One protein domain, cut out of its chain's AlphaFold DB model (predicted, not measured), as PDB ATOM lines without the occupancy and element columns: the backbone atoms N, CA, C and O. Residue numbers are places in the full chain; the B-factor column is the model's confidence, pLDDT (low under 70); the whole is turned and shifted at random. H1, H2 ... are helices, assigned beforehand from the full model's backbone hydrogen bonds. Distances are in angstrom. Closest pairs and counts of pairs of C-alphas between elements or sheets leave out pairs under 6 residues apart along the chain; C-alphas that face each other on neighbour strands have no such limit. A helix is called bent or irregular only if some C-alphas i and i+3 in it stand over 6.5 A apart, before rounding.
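AT A GLANCE: This is residues 27 to 179 of the 360 residues of the protein "neurobeachin-like protein 2" of Notechis scutatus (mainland tiger snake) (UniProt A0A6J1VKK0). Four helices, H2, H3, H4 and H5, stand side by side in an up-and-down bundle, each running against the one before it in the chain. H1 packs steeply across H3 on the outside of this bundle, while short H6 and H7 follow beyond the end of H5 and touch no helix. The printed part has 153 residues with seven named helices, H1 to H7 in chain order, and no named strand; its class is all helix. The whole is compact, with a radius of gyration of the C-alphas of 16.4 A and spans of 51 by 37 by 29 A.

HOW THE PARTS SIT: H1, residues 27 to 38, touches residues 92 to 99 of H3, residues 80 to 102, at a steep tilt of 62 degrees; their closest C-alphas, of Val 31 and Phe 96, are 5.7 A apart. H3 is the hub, touching three helices. H2, residues 60 to 77, forms a helical hairpin with H3, at a shallow tilt of 32 degrees, opposite ways; the closest C-alphas, of Ile 77 and Ala 83, are 4.0 A apart. H4, residues 116 to 130, touches H2 at a shallow tilt of 16 degrees, the same way, closest at the C-alphas of Val 74 and Leu 122, 5.6 A apart. H5, residues 141 to 159, touches H3 at 27 degrees, a shallow tilt, the same way; the C-alphas of Ile 98 and Leu 154 come closest, at 5.3 A. H4 and H5 form a second helical hairpin, opposite ways at a shallow tilt of 33 degrees, only just short of steep, with the C-alphas of Leu 123 and Thr 148 closest at 6.0 A. H3 and H4 are near each other, and H2 and H5 are apart. H6, residues 164 to 169, and H7, residues 176 to 179, are apart. Every O i to N i+4 pair is within hydrogen-bond range in H2, H4, H5 and H6, against 5 of 8 in H1 and 16 of 19 in H3; H7 is too short for such a pair.

IN THESE COORDINATES: H1 begins at C-alpha 27, (142.099, 143.142, 98.182), and measures 15.0 A; it is irregular, with C-alphas 33 and 36 8.0 A apart. H2 measures 25.6 A. H3, the longest helix by residues, measures 32.9 A from C-alpha 80 at (164.102, 149.174, 108.881); it has a kink of 30 degrees near residue 87 and is irregular, with C-alphas 81 and 84 7.9 A apart. H4 measures 20.8 A, H5 27.0 A, H6 8.6 A and H7 5.0 A, ending at C-alpha 179, (121.462, 156.514, 120.942).

THE WHOLE: The two C-alphas farthest apart, of Glu 81 and Lys 177, are 52.7 A apart. The printed part has no cut. Two links are long, H1 to H2 with 21 residues and H3 to H4 with 13. The model's mean pLDDT over the printed part is 89.8, and residues 48 to 53 and 133 to 137 are under 70.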
ATOM      1  N   LEU A  27     142.033 142.128  97.133       96.19
ATOM      2  CA  LEU A  27     142.099 143.142  98.182       96.19
ATOM      3  C   LEU A  27     142.362 144.535  97.595       96.19
ATOM      4  O   LEU A  27     141.669 145.491  97.939       96.19
ATOM      5  N   GLU A  28     143.316 144.641  96.671       97.38
ATOM      6  CA  GLU A  28     143.632 145.879  95.951       97.38
ATOM      7  C   GLU A  28     142.439 146.378  95.131       97.38
ATOM      8  O   GLU A  28     142.056 147.544  95.245       97.38
ATOM      9  N   ALA A  29     141.799 145.493  94.362       96.88
ATOM     10  CA  ALA A  29     140.622 145.833  93.568       96.88
ATOM     11  C   ALA A  29     139.433 146.256  94.448       96.88
ATOM     12  O   ALA A  29     138.740 147.225  94.136       96.88
ATOM     13  N   PHE A  30     139.213 145.560  95.565       95.12
ATOM     14  CA  PHE A  30     138.157 145.879  96.519       95.12
ATOM     15  C   PHE A  30     138.378 147.256  97.146       95.12
ATOM     16  O   PHE A  30     137.479 148.097  97.124       95.12
ATOM     17  N   VAL A  31     139.580 147.516  97.670       96.94
ATOM     18  CA  VAL A  31     139.905 148.811  98.277       96.94
ATOM     19  C   VAL A  31     139.776 149.934  97.253       96.94
ATOM     20  O   VAL A  31     139.168 150.950  97.572       96.94
ATOM     21  N   ALA A  32     140.251 149.741  96.020       96.75
ATOM     22  CA  ALA A  32     140.117 150.733  94.954       96.75
ATOM     23  C   ALA A  32     138.646 151.062  94.632       96.75
ATOM     24  O   ALA A  32     138.305 152.225  94.420       96.75
ATOM     25  N   ASN A  33     137.756 150.063  94.645       94.56
ATOM     26  CA  ASN A  33     136.332 150.261  94.362       94.56
ATOM     27  C   ASN A  33     135.619 151.103  95.437       94.56
ATOM     28  O   ASN A  33     134.714 151.875  95.126       94.56
ATOM     29  N   PHE A  34     136.048 150.986  96.696       92.44
ATOM     30  CA  PHE A  34     135.434 151.662  97.843       92.44
ATOM     31  C   PHE A  34     136.317 152.777  98.441       92.44
ATOM     32  O   PHE A  34     136.009 153.328  99.491       92.44
ATOM     33  N   GLU A  35     137.412 153.186  97.807       92.19
ATOM     34  CA  GLU A  35     138.365 154.110  98.444       92.19
ATOM     35  C   GLU A  35     137.736 155.462  98.822       92.19
ATOM     36  O   GLU A  35     138.004 156.013  99.892       92.19
ATOM     37  N   LYS A  36     136.821 155.963  97.982       90.00
ATOM     38  CA  LYS A  36     136.130 157.246  98.190       90.00
ATOM     39  C   LYS A  36     135.342 157.296  99.488       90.00
ATOM     40  O   LYS A  36     135.189 158.374 100.054       90.00
ATOM     41  N   ILE A  37     134.831 156.153  99.945       89.69
ATOM     42  CA  ILE A  37     133.976 156.150 101.122       89.69
ATOM     43  C   ILE A  37     134.827 156.472 102.350       89.69
ATOM     44  O   ILE A  37     134.370 157.273 103.157       89.69
ATOM     45  N   ILE A  38     136.073 155.982 102.446       92.38
ATOM     46  CA  ILE A  38     136.964 156.110 103.617       92.38
ATOM     47  C   ILE A  38     137.002 157.542 104.170       92.38
ATOM     48  O   ILE A  38     136.823 157.712 105.369       92.38
ATOM     49  N   ALA A  39     137.164 158.561 103.321       91.00
ATOM     50  CA  ALA A  39     137.122 159.976 103.718       91.00
ATOM     51  C   ALA A  39     138.042 160.341 104.911       91.00
ATOM     52  O   ALA A  39     137.710 161.215 105.710       91.00
ATOM     53  N   VAL A  40     139.215 159.699 105.011       93.94
ATOM     54  CA  VAL A  40     140.132 159.785 106.168       93.94
ATOM     55  C   VAL A  40     140.529 161.218 106.545       93.94
ATOM     56  O   VAL A  40     140.717 161.518 107.718       93.94
ATOM     57  N   HIS A  41     140.643 162.116 105.562       91.62
ATOM     58  CA  HIS A  41     141.074 163.498 105.776       91.62
ATOM     59  C   HIS A  41     139.939 164.418 106.238       91.62
ATOM     60  O   HIS A  41     140.218 165.489 106.764       91.62
ATOM     61  N   SER A  42     138.679 163.995 106.129       91.12
ATOM     62  CA  SER A  42     137.547 164.776 106.625       91.12
ATOM     63  C   SER A  42     137.390 164.618 108.140       91.12
ATOM     64  O   SER A  42     137.582 163.522 108.684       91.12
ATOM     65  N   LEU A  43     137.032 165.706 108.820       91.44
ATOM     66  CA  LEU A  43     136.544 165.721 110.206       91.44
ATOM     67  C   LEU A  43     135.039 166.012 110.289       91.44
ATOM     68  O   LEU A  43     134.462 165.895 111.364       91.44
ATOM     69  N   GLU A  44     134.394 166.279 109.154       91.12
ATOM     70  CA  GLU A  44     132.948 166.473 109.079       91.12
ATOM     71  C   GLU A  44     132.199 165.172 109.416       91.12
ATOM     72  O   GLU A  44     132.689 164.071 109.090       91.12
ATOM     73  N   PRO A  45     131.019 165.268 110.055       90.00
ATOM     74  CA  PRO A  45     130.148 164.125 110.254       90.00
ATOM     75  C   PRO A  45     129.573 163.641 108.921       90.00
ATOM     76  O   PRO A  45     129.233 164.411 108.022       90.00
ATOM     77  N   ARG A  46     129.438 162.325 108.799       85.94
ATOM     78  CA  ARG A  46     128.705 161.666 107.714       85.94
ATOM     79  C   ARG A  46     127.283 161.388 108.169       85.94
ATOM     80  O   ARG A  46     127.037 161.193 109.360       85.94
ATOM     81  N   ARG A  47     126.346 161.296 107.222       71.06
ATOM     82  CA  ARG A  47     124.974 160.916 107.562       71.06
ATOM     83  C   ARG A  47     124.953 159.429 107.950       71.06
ATOM     84  O   ARG A  47     125.469 158.608 107.190       71.06
ATOM     85  N   PRO A  48     124.354 159.050 109.093       62.62
ATOM     86  CA  PRO A  48     124.228 157.644 109.504       62.62
ATOM     87  C   PRO A  48     123.516 156.755 108.467       62.62
ATOM     88  O   PRO A  48     123.808 155.564 108.337       62.62
ATOM     89  N   GLU A  49     122.611 157.370 107.701       57.59
ATOM     90  CA  GLU A  49     121.815 156.779 106.620       57.59
ATOM     91  C   GLU A  49     122.671 156.316 105.425       57.59
ATOM     92  O   GLU A  49     122.230 155.474 104.645       57.59
ATOM     93  N   ASP A  50     123.908 156.818 105.289       61.81
ATOM     94  CA  ASP A  50     124.838 156.485 104.196       61.81
ATOM     95  C   ASP A  50     125.445 155.075 104.361       61.81
ATOM     96  O   ASP A  50     126.548 154.789 103.891       61.81
ATOM     97  N   SER A  51     124.749 154.177 105.063       57.69
ATOM     98  CA  SER A  51     125.118 152.772 105.208       57.69
ATOM     99  C   SER A  51     125.065 152.100 103.835       57.69
ATOM    100  O   SER A  51     124.000 151.849 103.268       57.69
ATOM    101  N   ILE A  52     126.242 151.835 103.273       64.19
ATOM    102  CA  ILE A  52     126.389 151.350 101.901       64.19
ATOM    103  C   ILE A  52     125.935 149.891 101.854       64.19
ATOM    104  O   ILE A  52     126.677 148.983 102.225       64.19
ATOM    105  N   SER A  53     124.715 149.669 101.358       62.66
ATOM    106  CA  SER A  53     124.122 148.332 101.174       62.66
ATOM    107  C   SER A  53     124.945 147.422 100.244       62.66
ATOM    108  O   SER A  53     124.679 146.229 100.151       62.66
ATOM    109  N   GLU A  54     125.951 147.973  99.562       81.69
ATOM    110  CA  GLU A  54     126.857 147.270  98.650       81.69
ATOM    111  C   GLU A  54     128.062 146.616  99.357       81.69
ATOM    112  O   GLU A  54     128.771 145.824  98.734       81.69
ATOM    113  N   ILE A  55     128.325 146.926 100.636       88.56
ATOM    114  CA  ILE A  55     129.477 146.370 101.364       88.56
ATOM    115  C   ILE A  55     129.136 144.964 101.883       88.56
ATOM    116  O   ILE A  55     128.212 144.817 102.691       88.56
ATOM    117  N   PRO A  56     129.884 143.921 101.477       90.56
ATOM    118  CA  PRO A  56     129.560 142.543 101.825       90.56
ATOM    119  C   PRO A  56     129.840 142.216 103.299       90.56
ATOM    120  O   PRO A  56     130.580 142.913 103.998       90.56
ATOM    121  N   LEU A  57     129.283 141.092 103.756       90.19
ATOM    122  CA  LEU A  57     129.686 140.479 105.019       90.19
ATOM    123  C   LEU A  57     131.053 139.799 104.873       90.19
ATOM    124  O   LEU A  57     131.335 139.177 103.847       90.19
ATOM    125  N   LEU A  58     131.887 139.886 105.908       87.19
ATOM    126  CA  LEU A  58     133.223 139.294 105.928       87.19
ATOM    127  C   LEU A  58     133.202 137.891 106.550       87.19
ATOM    128  O   LEU A  58     132.921 137.753 107.744       87.19
ATOM    129  N   PRO A  59     133.563 136.830 105.804       88.06
ATOM    130  CA  PRO A  59     133.703 135.502 106.387       88.06
ATOM    131  C   PRO A  59     134.830 135.455 107.428       88.06
ATOM    132  O   PRO A  59     135.929 135.965 107.195       88.06
ATOM    133  N   LEU A  60     134.599 134.753 108.542       85.19
ATOM    134  CA  LEU A  60     135.552 134.667 109.659       85.19
ATOM    135  C   LEU A  60     136.935 134.138 109.241       85.19
ATOM    136  O   LEU A  60     137.953 134.630 109.719       85.19
ATOM    137  N   ASN A  61     136.985 133.170 108.324       87.19
ATOM    138  CA  ASN A  61     138.248 132.604 107.842       87.19
ATOM    139  C   ASN A  61     139.081 133.640 107.072       87.19
ATOM    140  O   ASN A  61     140.299 133.679 107.213       87.19
ATOM    141  N   VAL A  62     138.427 134.503 106.284       89.56
ATOM    142  CA  VAL A  62     139.106 135.587 105.557       89.56
ATOM    143  C   VAL A  62     139.639 136.606 106.554       89.56
ATOM    144  O   VAL A  62     140.801 136.989 106.469       89.56
ATOM    145  N   LEU A  63     138.831 136.971 107.555       91.25
ATOM    146  CA  LEU A  63     139.259 137.851 108.638       91.25
ATOM    147  C   LEU A  63     140.523 137.322 109.340       91.25
ATOM    148  O   LEU A  63     141.476 138.075 109.492       91.25
ATOM    149  N   GLN A  64     140.577 136.033 109.693       92.81
ATOM    150  CA  GLN A  64     141.763 135.431 110.321       92.81
ATOM    151  C   GLN A  64     143.025 135.553 109.456       92.81
ATOM    152  O   GLN A  64     144.083 135.917 109.967       92.81
ATOM    153  N   VAL A  65     142.921 135.279 108.152       94.19
ATOM    154  CA  VAL A  65     144.056 135.396 107.220       94.19
ATOM    155  C   VAL A  65     144.526 136.848 107.113       94.19
ATOM    156  O   VAL A  65     145.724 137.114 107.187       94.19
ATOM    157  N   LEU A  66     143.599 137.798 106.985       96.06
ATOM    158  CA  LEU A  66     143.927 139.223 106.895       96.06
ATOM    159  C   LEU A  66     144.543 139.757 108.198       96.06
ATOM    160  O   LEU A  66     145.487 140.542 108.147       96.06
ATOM    161  N   THR A  67     144.078 139.285 109.358       95.88
ATOM    162  CA  THR A  67     144.698 139.585 110.657       95.88
ATOM    163  C   THR A  67     146.143 139.081 110.709       95.88
ATOM    164  O   THR A  67     147.037 139.851 111.035       95.88
ATOM    165  N   GLN A  68     146.416 137.841 110.285       95.94
ATOM    166  CA  GLN A  68     147.788 137.305 110.238       95.94
ATOM    167  C   GLN A  68     148.706 138.096 109.291       95.94
ATOM    168  O   GLN A  68     149.898 138.278 109.569       95.94
ATOM    169  N   GLN A  69     148.166 138.586 108.171       96.31
ATOM    170  CA  GLN A  69     148.903 139.475 107.274       96.31
ATOM    171  C   GLN A  69     149.208 140.827 107.936       96.31
ATOM    172  O   GLN A  69     150.308 141.351 107.747       96.31
ATOM    173  N   LEU A  70     148.295 141.366 108.752       97.62
ATOM    174  CA  LEU A  70     148.530 142.590 109.523       97.62
ATOM    175  C   LEU A  70     149.646 142.382 110.555       97.62
ATOM    176  O   LEU A  70     150.604 143.152 110.561       97.62
ATOM    177  N   THR A  71     149.607 141.294 111.332       97.12
ATOM    178  CA  THR A  71     150.672 140.927 112.287       97.12
ATOM    179  C   THR A  71     152.040 140.834 111.598       97.12
ATOM    180  O   THR A  71     153.057 141.343 112.084       97.12
ATOM    181  N   SER A  72     152.070 140.199 110.421       96.06
ATOM    182  CA  SER A  72     153.287 140.058 109.615       96.06
ATOM    183  C   SER A  72     153.797 141.418 109.128       96.06
ATOM    184  O   SER A  72     155.000 141.676 109.174       96.06
ATOM    185  N   SER A  73     152.888 142.310 108.730       96.19
ATOM    186  CA  SER A  73     153.202 143.678 108.303       96.19
ATOM    187  C   SER A  73     153.802 144.498 109.446       96.19
ATOM    188  O   SER A  73     154.837 145.130 109.268       96.19
ATOM    189  N   VAL A  74     153.232 144.424 110.652       95.75
ATOM    190  CA  VAL A  74     153.763 145.089 111.859       95.75
ATOM    191  C   VAL A  74     155.173 144.597 112.204       95.75
ATOM    192  O   VAL A  74     156.069 145.389 112.519       95.75
ATOM    193  N   SER A  75     155.403 143.289 112.073       94.38
ATOM    194  CA  SER A  75     156.722 142.681 112.283       94.38
ATOM    195  C   SER A  75     157.764 143.183 111.274       94.38
ATOM    196  O   SER A  75     158.931 143.352 111.626       94.38
ATOM    197  N   GLN A  76     157.350 143.442 110.029       93.31
ATOM    198  CA  GLN A  76     158.195 144.037 108.991       93.31
ATOM    199  C   GLN A  76     158.449 145.526 109.241       93.31
ATOM    200  O   GLN A  76     159.593 145.953 109.157       93.31
ATOM    201  N   ILE A  77     157.429 146.303 109.627       92.06
ATOM    202  CA  ILE A  77     157.562 147.735 109.956       92.06
ATOM    203  C   ILE A  77     158.590 147.945 111.066       92.06
ATOM    204  O   ILE A  77     159.347 148.909 111.020       92.06
ATOM    205  N   SER A  78     158.665 147.028 112.030       88.50
ATOM    206  CA  SER A  78     159.635 147.080 113.131       88.50
ATOM    207  C   SER A  78     161.098 146.915 112.680       88.50
ATOM    208  O   SER A  78     162.002 147.211 113.454       88.50
ATOM    209  N   ARG A  79     161.352 146.453 111.446       87.00
ATOM    210  CA  ARG A  79     162.688 146.215 110.875       87.00
ATOM    211  C   ARG A  79     162.941 147.174 109.712       87.00
ATOM    212  O   ARG A  79     162.272 147.079 108.688       87.00
ATOM    213  N   ASP A  80     163.921 148.063 109.834       78.25
ATOM    214  CA  ASP A  80     164.102 149.174 108.881       78.25
ATOM    215  C   ASP A  80     164.301 148.737 107.419       78.25
ATOM    216  O   ASP A  80     163.737 149.356 106.523       78.25
ATOM    217  N   GLU A  81     165.007 147.630 107.173       77.50
ATOM    218  CA  GLU A  81     165.289 147.108 105.823       77.50
ATOM    219  C   GLU A  81     164.039 146.674 105.037       77.50
ATOM    220  O   GLU A  81     164.029 146.694 103.808       77.50
ATOM    221  N   VAL A  82     162.983 146.255 105.739       82.81
ATOM    222  CA  VAL A  82     161.744 145.716 105.149       82.81
ATOM    223  C   VAL A  82     160.514 146.501 105.595       82.81
ATOM    224  O   VAL A  82     159.385 146.029 105.478       82.81
ATOM    225  N   ALA A  83     160.712 147.721 106.085       85.69
ATOM    226  CA  ALA A  83     159.627 148.520 106.624       85.69
ATOM    227  C   ALA A  83     158.661 149.020 105.539       85.69
ATOM    228  O   ALA A  83     157.454 149.009 105.757       85.69
ATOM    229  N   GLU A  84     159.154 149.411 104.358       90.94
ATOM    230  CA  GLU A  84     158.313 149.906 103.257       90.94
ATOM    231  C   GLU A  84     157.245 148.896 102.778       90.94
ATOM    232  O   GLU A  84     156.068 149.268 102.718       90.94
ATOM    233  N   PRO A  85     157.571 147.625 102.449       92.75
ATOM    234  CA  PRO A  85     156.542 146.656 102.071       92.75
ATOM    235  C   PRO A  85     155.557 146.386 103.216       92.75
ATOM    236  O   PRO A  85     154.358 146.266 102.961       92.75
ATOM    237  N   GLY A  86     156.033 146.381 104.468       95.00
ATOM    238  CA  GLY A  86     155.176 146.264 105.646       95.00
ATOM    239  C   GLY A  86     154.187 147.426 105.770       95.00
ATOM    240  O   GLY A  86     153.001 147.201 105.993       95.00
ATOM    241  N   LEU A  87     154.638 148.667 105.552       95.81
ATOM    242  CA  LEU A  87     153.779 149.857 105.563       95.81
ATOM    243  C   LEU A  87     152.719 149.812 104.461       95.81
ATOM    244  O   LEU A  87     151.551 150.101 104.722       95.81
ATOM    245  N   LYS A  88     153.101 149.421 103.241       96.12
ATOM    246  CA  LYS A  88     152.172 149.290 102.107       96.12
ATOM    247  C   LYS A  88     151.078 148.264 102.394       96.12
ATOM    248  O   LYS A  88     149.900 148.561 102.191       96.12
ATOM    249  N   GLN A  89     151.453 147.093 102.911       97.12
ATOM    250  CA  GLN A  89     150.486 146.050 103.243       97.12
ATOM    251  C   GLN A  89     149.596 146.450 104.427       97.12
ATOM    252  O   GLN A  89     148.378 146.289 104.355       97.12
ATOM    253  N   ALA A  90     150.168 147.033 105.486       98.06
ATOM    254  CA  ALA A  90     149.402 147.531 106.627       98.06
ATOM    255  C   ALA A  90     148.387 148.603 106.205       98.06
ATOM    256  O   ALA A  90     147.235 148.560 106.641       98.06
ATOM    257  N   LEU A  91     148.771 149.525 105.314       98.25
ATOM    258  CA  LEU A  91     147.862 150.536 104.776       98.25
ATOM    259  C   LEU A  91     146.698 149.894 104.014       98.25
ATOM    260  O   LEU A  91     145.546 150.252 104.248       98.25
ATOM    261  N   LEU A  92     146.990 148.947 103.119       98.44
ATOM    262  CA  LEU A  92     145.973 148.261 102.322       98.44
ATOM    263  C   LEU A  92     144.968 147.511 103.211       98.44
ATOM    264  O   LEU A  92     143.758 147.658 103.035       98.44
ATOM    265  N   LEU A  93     145.462 146.765 104.202       98.38
ATOM    266  CA  LEU A  93     144.628 146.044 105.165       98.38
ATOM    267  C   LEU A  93     143.796 147.001 106.024       98.38
ATOM    268  O   LEU A  93     142.607 146.773 106.219       98.38
ATOM    269  N   THR A  94     144.384 148.105 106.485       98.44
ATOM    270  CA  THR A  94     143.666 149.108 107.282       98.44
ATOM    271  C   THR A  94     142.548 149.758 106.467       98.44
ATOM    272  O   THR A  94     141.420 149.860 106.947       98.44
ATOM    273  N   LYS A  95     142.812 150.122 105.202       98.31
ATOM    274  CA  LYS A  95     141.785 150.614 104.266       98.31
ATOM    275  C   LYS A  95     140.652 149.609 104.098       98.31
ATOM    276  O   LYS A  95     139.485 149.980 104.208       98.31
ATOM    277  N   PHE A  96     140.994 148.342 103.872       97.62
ATOM    278  CA  PHE A  96     140.019 147.264 103.768       97.62
ATOM    279  C   PHE A  96     139.159 147.147 105.029       97.62
ATOM    280  O   PHE A  96     137.934 147.103 104.926       97.62
ATOM    281  N   PHE A  97     139.774 147.152 106.214       97.31
ATOM    282  CA  PHE A  97     139.044 147.060 107.475       97.31
ATOM    283  C   PHE A  97     138.138 148.271 107.717       97.31
ATOM    284  O   PHE A  97     137.015 148.085 108.177       97.31
ATOM    285  N   ILE A  98     138.550 149.486 107.339       96.06
ATOM    286  CA  ILE A  98     137.671 150.667 107.398       96.06
ATOM    287  C   ILE A  98     136.442 150.454 106.516       96.06
ATOM    288  O   ILE A  98     135.320 150.689 106.959       96.06
ATOM    289  N   ILE A  99     136.640 149.997 105.278       94.81
ATOM    290  CA  ILE A  99     135.542 149.751 104.341       94.81
ATOM    291  C   ILE A  99     134.609 148.675 104.902       94.81
ATOM    292  O   ILE A  99     133.415 148.912 105.027       94.81
ATOM    293  N   ILE A 100     135.131 147.513 105.289       93.75
ATOM    294  CA  ILE A 100     134.290 146.384 105.703       93.75
ATOM    295  C   ILE A 100     133.530 146.672 107.006       93.75
ATOM    296  O   ILE A 100     132.373 146.275 107.132       93.75
ATOM    297  N   CYS A 101     134.133 147.425 107.935       92.94
ATOM    298  CA  CYS A 101     133.505 147.805 109.204       92.94
ATOM    299  C   CYS A 101     132.456 148.911 109.050       92.94
ATOM    300  O   CYS A 101     131.706 149.157 109.988       92.94
ATOM    301  N   ARG A 102     132.345 149.562 107.882       91.00
ATOM    302  CA  ARG A 102     131.209 150.461 107.604       91.00
ATOM    303  C   ARG A 102     129.900 149.726 107.413       91.00
ATOM    304  O   ARG A 102     128.849 150.308 107.656       91.00
ATOM    305  N   ASN A 103     129.954 148.460 107.011       91.19
ATOM    306  CA  ASN A 103     128.832 147.576 107.253       91.19
ATOM    307  C   ASN A 103     128.917 147.110 108.711       91.19
ATOM    308  O   ASN A 103     129.690 146.215 109.047       91.19
ATOM    309  N   LEU A 104     128.121 147.744 109.573       90.50
ATOM    310  CA  LEU A 104     128.136 147.509 111.017       90.50
ATOM    311  C   LEU A 104     127.741 146.073 111.403       90.50
ATOM    312  O   LEU A 104     128.059 145.641 112.505       90.50
ATOM    313  N   GLU A 105     127.140 145.291 110.498       90.81
ATOM    314  CA  GLU A 105     126.901 143.853 110.715       90.81
ATOM    315  C   GLU A 105     128.203 143.036 110.784       90.81
ATOM    316  O   GLU A 105     128.213 141.933 111.329       90.81
ATOM    317  N   ASN A 106     129.318 143.586 110.291       91.56
ATOM    318  CA  ASN A 106     130.648 142.989 110.422       91.56
ATOM    319  C   ASN A 106     131.312 143.261 111.782       91.56
ATOM    320  O   ASN A 106     132.371 142.692 112.060       91.56
ATOM    321  N   VAL A 107     130.723 144.112 112.628       90.88
ATOM    322  CA  VAL A 107     131.282 144.500 113.927       90.88
ATOM    323  C   VAL A 107     130.431 143.911 115.048       90.88
ATOM    324  O   VAL A 107     129.221 144.107 115.116       90.88
ATOM    325  N   GLN A 108     131.076 143.170 115.945       85.81
ATOM    326  CA  GLN A 108     130.429 142.611 117.130       85.81
ATOM    327  C   GLN A 108     130.588 143.595 118.291       85.81
ATOM    328  O   GLN A 108     131.667 144.142 118.499       85.81
ATOM    329  N   ALA A 109     129.506 143.846 119.026       82.00
ATOM    330  CA  ALA A 109     129.499 144.842 120.097       82.00
ATOM    331  C   ALA A 109     130.152 144.335 121.393       82.00
ATOM    332  O   ALA A 109     130.769 145.095 122.129       82.00
ATOM    333  N   ASP A 110     130.016 143.040 121.677       84.12
ATOM    334  CA  ASP A 110     130.428 142.400 122.928       84.12
ATOM    335  C   ASP A 110     131.932 142.115 123.007       84.12
ATOM    336  O   ASP A 110     132.476 141.943 124.098       84.12
ATOM    337  N   ARG A 111     132.619 142.080 121.862       85.88
ATOM    338  CA  ARG A 111     134.056 141.824 121.788       85.88
ATOM    339  C   ARG A 111     134.716 142.617 120.665       85.88
ATOM    340  O   ARG A 111     134.109 142.792 119.609       85.88
ATOM    341  N   PRO A 112     135.977 143.041 120.842       87.44
ATOM    342  CA  PRO A 112     136.713 143.675 119.760       87.44
ATOM    343  C   PRO A 112     136.899 142.695 118.582       87.44
ATOM    344  O   PRO A 112     137.140 141.501 118.806       87.44
ATOM    345  N   PRO A 113     136.805 143.164 117.321       90.25
ATOM    346  CA  PRO A 113     137.177 142.365 116.156       90.25
ATOM    347  C   PRO A 113     138.597 141.794 116.263       90.25
ATOM    348  O   PRO A 113     139.484 142.412 116.848       90.25
ATOM    349  N   LEU A 114     138.832 140.631 115.642       91.81
ATOM    350  CA  LEU A 114     140.096 139.883 115.766       91.81
ATOM    351  C   LEU A 114     141.348 140.713 115.440       91.81
ATOM    352  O   LEU A 114     142.377 140.521 116.072       91.81
ATOM    353  N   PHE A 115     141.263 141.635 114.478       94.81
ATOM    354  CA  PHE A 115     142.393 142.473 114.065       94.81
ATOM    355  C   PHE A 115     142.696 143.635 115.021       94.81
ATOM    356  O   PHE A 115     143.714 144.295 114.843       94.81
ATOM    357  N   VAL A 116     141.820 143.955 115.984       95.50
ATOM    358  CA  VAL A 116     141.964 145.178 116.792       95.50
ATOM    359  C   VAL A 116     143.213 145.133 117.664       95.50
ATOM    360  O   VAL A 116     143.870 146.156 117.822       95.50
ATOM    361  N   HIS A 117     143.582 143.962 118.181       95.00
ATOM    362  CA  HIS A 117     144.833 143.823 118.919       95.00
ATOM    363  C   HIS A 117     146.037 144.192 118.036       95.00
ATOM    364  O   HIS A 117     146.806 145.087 118.378       95.00
ATOM    365  N   ASP A 118     146.150 143.590 116.847       96.44
ATOM    366  CA  ASP A 118     147.215 143.901 115.885       96.44
ATOM    367  C   ASP A 118     147.185 145.358 115.402       96.44
ATOM    368  O   ASP A 118     148.233 145.933 115.115       96.44
ATOM    369  N   LEU A 119     146.003 145.979 115.346       97.44
ATOM    370  CA  LEU A 119     145.839 147.399 115.040       97.44
ATOM    371  C   LEU A 119     146.436 148.294 116.136       97.44
ATOM    372  O   LEU A 119     147.104 149.276 115.818       97.44
ATOM    373  N   ILE A 120     146.239 147.956 117.413       96.94
ATOM    374  CA  ILE A 120     146.855 148.683 118.534       96.94
ATOM    375  C   ILE A 120     148.371 148.495 118.510       96.94
ATOM    376  O   ILE A 120     149.107 149.470 118.643       96.94
ATOM    377  N   VAL A 121     148.858 147.274 118.257       96.75
ATOM    378  CA  VAL A 121     150.303 147.024 118.115       96.75
ATOM    379  C   VAL A 121     150.881 147.814 116.933       96.75
ATOM    380  O   VAL A 121     151.958 148.394 117.064       96.75
ATOM    381  N   LEU A 122     150.172 147.892 115.798       97.38
ATOM    382  CA  LEU A 122     150.557 148.737 114.664       97.38
ATOM    383  C   LEU A 122     150.687 150.201 115.091       97.38
ATOM    384  O   LEU A 122     151.729 150.805 114.845       97.38
ATOM    385  N   LEU A 123     149.664 150.749 115.751       96.94
ATOM    386  CA  LEU A 123     149.662 152.128 116.234       96.94
ATOM    387  C   LEU A 123     150.827 152.393 117.198       96.94
ATOM    388  O   LEU A 123     151.589 153.327 116.968       96.94
ATOM    389  N   SER A 124     151.036 151.548 118.212       95.06
ATOM    390  CA  SER A 124     152.169 151.673 119.141       95.06
ATOM    391  C   SER A 124     153.518 151.627 118.421       95.06
ATOM    392  O   SER A 124     154.399 152.438 118.709       95.06
ATOM    393  N   THR A 125     153.701 150.707 117.468       94.19
ATOM    394  CA  THR A 125     154.937 150.605 116.678       94.19
ATOM    395  C   THR A 125     155.161 151.856 115.832       94.19
ATOM    396  O   THR A 125     156.275 152.384 115.802       94.19
ATOM    397  N   CYS A 126     154.118 152.361 115.169       93.75
ATOM    398  CA  CYS A 126     154.207 153.574 114.368       93.75
ATOM    399  C   CYS A 126     154.510 154.805 115.230       93.75
ATOM    400  O   CYS A 126     155.439 155.542 114.903       93.75
ATOM    401  N   SER A 127     153.816 154.983 116.357       92.00
ATOM    402  CA  SER A 127     154.057 156.081 117.301       92.00
ATOM    403  C   SER A 127     155.485 156.054 117.851       92.00
ATOM    404  O   SER A 127     156.171 157.073 117.845       92.00
ATOM    405  N   LYS A 128     155.984 154.880 118.267       90.44
ATOM    406  CA  LYS A 128     157.367 154.714 118.754       90.44
ATOM    407  C   LYS A 128     158.393 155.077 117.686       90.44
ATOM    408  O   LYS A 128     159.370 155.756 117.993       90.44
ATOM    409  N   LYS A 129     158.155 154.681 116.432       89.88
ATOM    410  CA  LYS A 129     159.018 155.055 115.307       89.88
ATOM    411  C   LYS A 129     158.977 156.553 115.019       89.88
ATOM    412  O   LYS A 129     160.041 157.154 114.942       89.88
ATOM    413  N   LEU A 130     157.797 157.168 114.935       89.25
ATOM    414  CA  LEU A 130     157.658 158.618 114.730       89.25
ATOM    415  C   LEU A 130     158.401 159.421 115.807       89.25
ATOM    416  O   LEU A 130     159.075 160.391 115.487       89.25
ATOM    417  N   ASN A 131     158.361 158.951 117.054       85.38
ATOM    418  CA  ASN A 131     159.063 159.565 118.179       85.38
ATOM    419  C   ASN A 131     160.570 159.255 118.238       85.38
ATOM    420  O   ASN A 131     161.267 159.822 119.066       85.38
ATOM    421  N   SER A 132     161.097 158.340 117.419       80.44
ATOM    422  CA  SER A 132     162.522 157.969 117.452       80.44
ATOM    423  C   SER A 132     163.406 158.826 116.537       80.44
ATOM    424  O   SER A 132     164.629 158.830 116.680       80.44
ATOM    425  N   PHE A 133     162.804 159.577 115.610       67.50
ATOM    426  CA  PHE A 133     163.518 160.355 114.598       67.50
ATOM    427  C   PHE A 133     163.623 161.827 115.007       67.50
ATOM    428  O   PHE A 133     162.814 162.656 114.607       67.50
ATOM    429  N   HIS A 134     164.640 162.162 115.801       57.16
ATOM    430  CA  HIS A 134     164.917 163.555 116.184       57.16
ATOM    431  C   HIS A 134     166.028 164.220 115.357       57.16
ATOM    432  O   HIS A 134     166.119 165.446 115.343       57.16
ATOM    433  N   THR A 135     166.855 163.439 114.651       53.94
ATOM    434  CA  THR A 135     168.099 163.953 114.038       53.94
ATOM    435  C   THR A 135     168.237 163.627 112.549       53.94
ATOM    436  O   THR A 135     168.813 164.422 111.812       53.94
ATOM    437  N   GLU A 136     167.679 162.508 112.077       60.44
ATOM    438  CA  GLU A 136     167.677 162.128 110.658       60.44
ATOM    439  C   GLU A 136     166.260 161.746 110.220       60.44
ATOM    440  O   GLU A 136     165.612 160.898 110.835       60.44
ATOM    441  N   ALA A 137     165.774 162.400 109.161       64.38
ATOM    442  CA  ALA A 137     164.450 162.148 108.614       64.38
ATOM    443  C   ALA A 137     164.406 160.752 107.984       64.38
ATOM    444  O   ALA A 137     165.129 160.457 107.029       64.38
ATOM    445  N   TRP A 138     163.539 159.889 108.508       74.06
ATOM    446  CA  TRP A 138     163.350 158.562 107.948       74.06
ATOM    447  C   TRP A 138     162.668 158.663 106.572       74.06
ATOM    448  O   TRP A 138     161.620 159.306 106.463       74.06
ATOM    449  N   PRO A 139     163.192 158.017 105.512       77.19
ATOM    450  CA  PRO A 139     162.713 158.208 104.138       77.19
ATOM    451  C   PRO A 139     161.233 157.853 103.929       77.19
ATOM    452  O   PRO A 139     160.610 158.338 102.986       77.19
ATOM    453  N   HIS A 140     160.647 157.042 104.812       81.81
ATOM    454  CA  HIS A 140     159.242 156.637 104.745       81.81
ATOM    455  C   HIS A 140     158.366 157.286 105.829       81.81
ATOM    456  O   HIS A 140     157.255 156.814 106.070       81.81
ATOM    457  N   GLN A 141     158.815 158.377 106.463       87.00
ATOM    458  CA  GLN A 141     158.056 159.072 107.510       87.00
ATOM    459  C   GLN A 141     156.631 159.433 107.061       87.00
ATOM    460  O   GLN A 141     155.674 159.104 107.753       87.00
ATOM    461  N   GLY A 142     156.457 159.997 105.860       90.62
ATOM    462  CA  GLY A 142     155.119 160.328 105.350       90.62
ATOM    463  C   GLY A 142     154.206 159.105 105.171       90.62
ATOM    464  O   GLY A 142     153.003 159.188 105.402       90.62
ATOM    465  N   GLN A 143     154.759 157.937 104.813       92.94
ATOM    466  CA  GLN A 143     153.981 156.692 104.751       92.94
ATOM    467  C   GLN A 143     153.608 156.194 106.153       92.94
ATOM    468  O   GLN A 143     152.501 155.692 106.340       92.94
ATOM    469  N   LEU A 144     154.502 156.357 107.132       93.94
ATOM    470  CA  LEU A 144     154.259 156.010 108.533       93.94
ATOM    471  C   LEU A 144     153.138 156.851 109.143       93.94
ATOM    472  O   LEU A 144     152.215 156.303 109.743       93.94
ATOM    473  N   GLU A 145     153.192 158.169 108.944       95.00
ATOM    474  CA  GLU A 145     152.142 159.098 109.368       95.00
ATOM    475  C   GLU A 145     150.808 158.736 108.713       95.00
ATOM    476  O   GLU A 145     149.781 158.676 109.385       95.00
ATOM    477  N   ASN A 146     150.827 158.398 107.420       96.06
ATOM    478  CA  ASN A 146     149.628 157.997 106.695       96.06
ATOM    479  C   ASN A 146     149.028 156.684 107.230       96.06
ATOM    480  O   ASN A 146     147.830 156.615 107.479       96.06
ATOM    481  N   VAL A 147     149.837 155.645 107.468       97.69
ATOM    482  CA  VAL A 147     149.356 154.393 108.088       97.69
ATOM    483  C   VAL A 147     148.756 154.665 109.468       97.69
ATOM    484  O   VAL A 147     147.664 154.182 109.759       97.69
ATOM    485  N   THR A 148     149.425 155.489 110.279       97.50
ATOM    486  CA  THR A 148     148.949 155.882 111.615       97.50
ATOM    487  C   THR A 148     147.599 156.588 111.527       97.50
ATOM    488  O   THR A 148     146.658 156.217 112.222       97.50
ATOM    489  N   LEU A 149     147.465 157.551 110.614       98.00
ATOM    490  CA  LEU A 149     146.230 158.295 110.381       98.00
ATOM    491  C   LEU A 149     145.054 157.371 110.018       98.00
ATOM    492  O   LEU A 149     143.966 157.502 110.580       98.00
ATOM    493  N   TYR A 150     145.265 156.421 109.102       98.56
ATOM    494  CA  TYR A 150     144.233 155.450 108.726       98.56
ATOM    495  C   TYR A 150     143.892 154.503 109.881       98.56
ATOM    496  O   TYR A 150     142.721 154.194 110.089       98.56
ATOM    497  N   ALA A 151     144.885 154.063 110.655       98.44
ATOM    498  CA  ALA A 151     144.663 153.185 111.798       98.44
ATOM    499  C   ALA A 151     143.848 153.877 112.906       98.44
ATOM    500  O   ALA A 151     142.899 153.287 113.422       98.44
ATOM    501  N   LEU A 152     144.126 155.155 113.193       98.25
ATOM    502  CA  LEU A 152     143.315 155.970 114.105       98.25
ATOM    503  C   LEU A 152     141.877 156.130 113.596       98.25
ATOM    504  O   LEU A 152     140.927 155.998 114.366       98.25
ATOM    505  N   HIS A 153     141.700 156.356 112.291       97.69
ATOM    506  CA  HIS A 153     140.368 156.459 111.698       97.69
ATOM    507  C   HIS A 153     139.584 155.137 111.765       97.69
ATOM    508  O   HIS A 153     138.370 155.145 111.973       97.69
ATOM    509  N   LEU A 154     140.259 153.991 111.635       97.94
ATOM    510  CA  LEU A 154     139.637 152.683 111.843       97.94
ATOM    511  C   LEU A 154     139.147 152.523 113.287       97.94
ATOM    512  O   LEU A 154     138.008 152.110 113.491       97.94
ATOM    513  N   CYS A 155     139.960 152.897 114.279       97.75
ATOM    514  CA  CYS A 155     139.530 152.908 115.679       97.75
ATOM    515  C   CYS A 155     138.300 153.802 115.886       97.75
ATOM    516  O   CYS A 155     137.352 153.393 116.550       97.75
ATOM    517  N   GLU A 156     138.271 154.982 115.268       96.38
ATOM    518  CA  GLU A 156     137.130 155.899 115.346       96.38
ATOM    519  C   GLU A 156     135.850 155.245 114.798       96.38
ATOM    520  O   GLU A 156     134.809 155.277 115.447       96.38
ATOM    521  N   CYS A 157     135.940 154.567 113.648       94.12
ATOM    522  CA  CYS A 157     134.810 153.843 113.052       94.12
ATOM    523  C   CYS A 157     134.287 152.707 113.945       94.12
ATOM    524  O   CYS A 157     133.097 152.399 113.909       94.12
ATOM    525  N   LEU A 158     135.166 152.069 114.720       95.69
ATOM    526  CA  LEU A 158     134.810 150.961 115.606       95.69
ATOM    527  C   LEU A 158     134.178 151.437 116.916       95.69
ATOM    528  O   LEU A 158     133.247 150.801 117.414       95.69
ATOM    529  N   PHE A 159     134.688 152.533 117.480       96.31
ATOM    530  CA  PHE A 159     134.298 153.004 118.810       96.31
ATOM    531  C   PHE A 159     133.227 154.105 118.791       96.31
ATOM    532  O   PHE A 159     132.586 154.326 119.817       96.31
ATOM    533  N   ASP A 160     132.964 154.719 117.634       95.31
ATOM    534  CA  ASP A 160     131.840 155.635 117.396       95.31
ATOM    535  C   ASP A 160     131.241 155.436 115.983       95.31
ATOM    536  O   ASP A 160     131.379 156.289 115.100       95.31
ATOM    537  N   PRO A 161     130.562 154.300 115.728       92.69
ATOM    538  CA  PRO A 161     130.050 153.947 114.402       92.69
ATOM    539  C   PRO A 161     129.054 154.962 113.821       92.69
ATOM    540  O   PRO A 161     128.939 155.083 112.600       92.69
ATOM    541  N   TYR A 162     128.363 155.718 114.682       92.69
ATOM    542  CA  TYR A 162     127.398 156.756 114.299       92.69
ATOM    543  C   TYR A 162     127.998 158.165 114.261       92.69
ATOM    544  O   TYR A 162     127.264 159.124 114.026       92.69
ATOM    545  N   GLN A 163     129.314 158.291 114.475       94.06
ATOM    546  CA  GLN A 163     130.050 159.558 114.476       94.06
ATOM    547  C   GLN A 163     129.418 160.615 115.385       94.06
ATOM    548  O   GLN A 163     129.367 161.798 115.048       94.06
ATOM    549  N   THR A 164     128.921 160.162 116.534       94.44
ATOM    550  CA  THR A 164     128.300 160.971 117.577       94.44
ATOM    551  C   THR A 164     129.151 162.188 117.910       94.44
ATOM    552  O   THR A 164     128.633 163.300 117.915       94.44
ATOM    553  N   TRP A 165     130.458 161.987 118.103       96.06
ATOM    554  CA  TRP A 165     131.386 163.064 118.427       96.06
ATOM    555  C   TRP A 165     131.404 164.147 117.348       96.06
ATOM    556  O   TRP A 165     131.199 165.321 117.632       96.06
ATOM    557  N   ARG A 166     131.571 163.761 116.080       95.38
ATOM    558  CA  ARG A 166     131.604 164.722 114.965       95.38
ATOM    559  C   ARG A 166     130.272 165.444 114.778       95.38
ATOM    560  O   ARG A 166     130.267 166.625 114.455       95.38
ATOM    561  N   ARG A 167     129.153 164.740 114.970       93.62
ATOM    562  CA  ARG A 167     127.804 165.315 114.881       93.62
ATOM    563  C   ARG A 167     127.609 166.385 115.954       93.62
ATOM    564  O   ARG A 167     127.249 167.509 115.620       93.62
ATOM    565  N   GLN A 168     127.972 166.082 117.198       92.44
ATOM    566  CA  GLN A 168     127.946 167.051 118.298       92.44
ATOM    567  C   GLN A 168     128.835 168.265 118.007       92.44
ATOM    568  O   GLN A 168     128.387 169.396 118.144       92.44
ATOM    569  N   LEU A 169     130.050 168.051 117.490       92.62
ATOM    570  CA  LEU A 169     130.937 169.149 117.089       92.62
ATOM    571  C   LEU A 169     130.380 170.020 115.951       92.62
ATOM    572  O   LEU A 169     130.743 171.188 115.861       92.62
ATOM    573  N   SER A 170     129.506 169.481 115.098       91.38
ATOM    574  CA  SER A 170     128.793 170.255 114.068       91.38
ATOM    575  C   SER A 170     127.550 170.998 114.585       91.38
ATOM    576  O   SER A 170     126.820 171.587 113.789       91.38
ATOM    577  N   GLY A 171     127.295 170.962 115.899       89.06
ATOM    578  CA  GLY A 171     126.125 171.568 116.540       89.06
ATOM    579  C   GLY A 171     124.869 170.690 116.512       89.06
ATOM    580  O   GLY A 171     123.767 171.175 116.764       89.06
ATOM    581  N   GLU A 172     124.993 169.401 116.181       90.06
ATOM    582  CA  GLU A 172     123.862 168.475 116.195       90.06
ATOM    583  C   GLU A 172     123.635 167.891 117.597       90.06
ATOM    584  O   GLU A 172     124.530 167.299 118.202       90.06
ATOM    585  N   ILE A 173     122.399 167.978 118.091       86.56
ATOM    586  CA  ILE A 173     122.022 167.460 119.409       86.56
ATOM    587  C   ILE A 173     121.724 165.957 119.317       86.56
ATOM    588  O   ILE A 173     120.631 165.543 118.925       86.56
ATOM    589  N   VAL A 174     122.681 165.118 119.727       88.19
ATOM    590  CA  VAL A 174     122.531 163.650 119.730       88.19
ATOM    591  C   VAL A 174     122.066 163.144 121.099       88.19
ATOM    592  O   VAL A 174     122.858 162.759 121.962       88.19
ATOM    593  N   SER A 175     120.747 163.098 121.291       85.81
ATOM    594  CA  SER A 175     120.140 162.705 122.572       85.81
ATOM    595  C   SER A 175     120.396 161.238 122.963       85.81
ATOM    596  O   SER A 175     120.460 160.339 122.121       85.81
ATOM    597  N   ALA A 176     120.391 160.940 124.267       84.06
ATOM    598  CA  ALA A 176     120.449 159.558 124.766       84.06
ATOM    599  C   ALA A 176     119.305 158.672 124.223       84.06
ATOM    600  O   ALA A 176     119.483 157.476 123.988       84.06
ATOM    601  N   LYS A 177     118.125 159.259 123.977       85.31
ATOM    602  CA  LYS A 177     116.968 158.555 123.406       85.31
ATOM    603  C   LYS A 177     117.211 158.119 121.962       85.31
ATOM    604  O   LYS A 177     116.708 157.072 121.567       85.31
ATOM    605  N   GLU A 178     117.937 158.914 121.182       88.00
ATOM    606  CA  GLU A 178     118.373 158.531 119.839       88.00
ATOM    607  C   GLU A 178     119.404 157.410 119.905       88.00
ATOM    608  O   GLU A 178     119.205 156.383 119.259       88.00
ATOM    609  N   LYS A 179     120.429 157.548 120.758       87.62
ATOM    610  CA  LYS A 179     121.462 156.514 120.942       87.62
ATOM    611  C   LYS A 179     120.855 155.152 121.298       87.62
ATOM    612  O   LYS A 179     121.266 154.129 120.764       87.62
TER     613      LYS A 179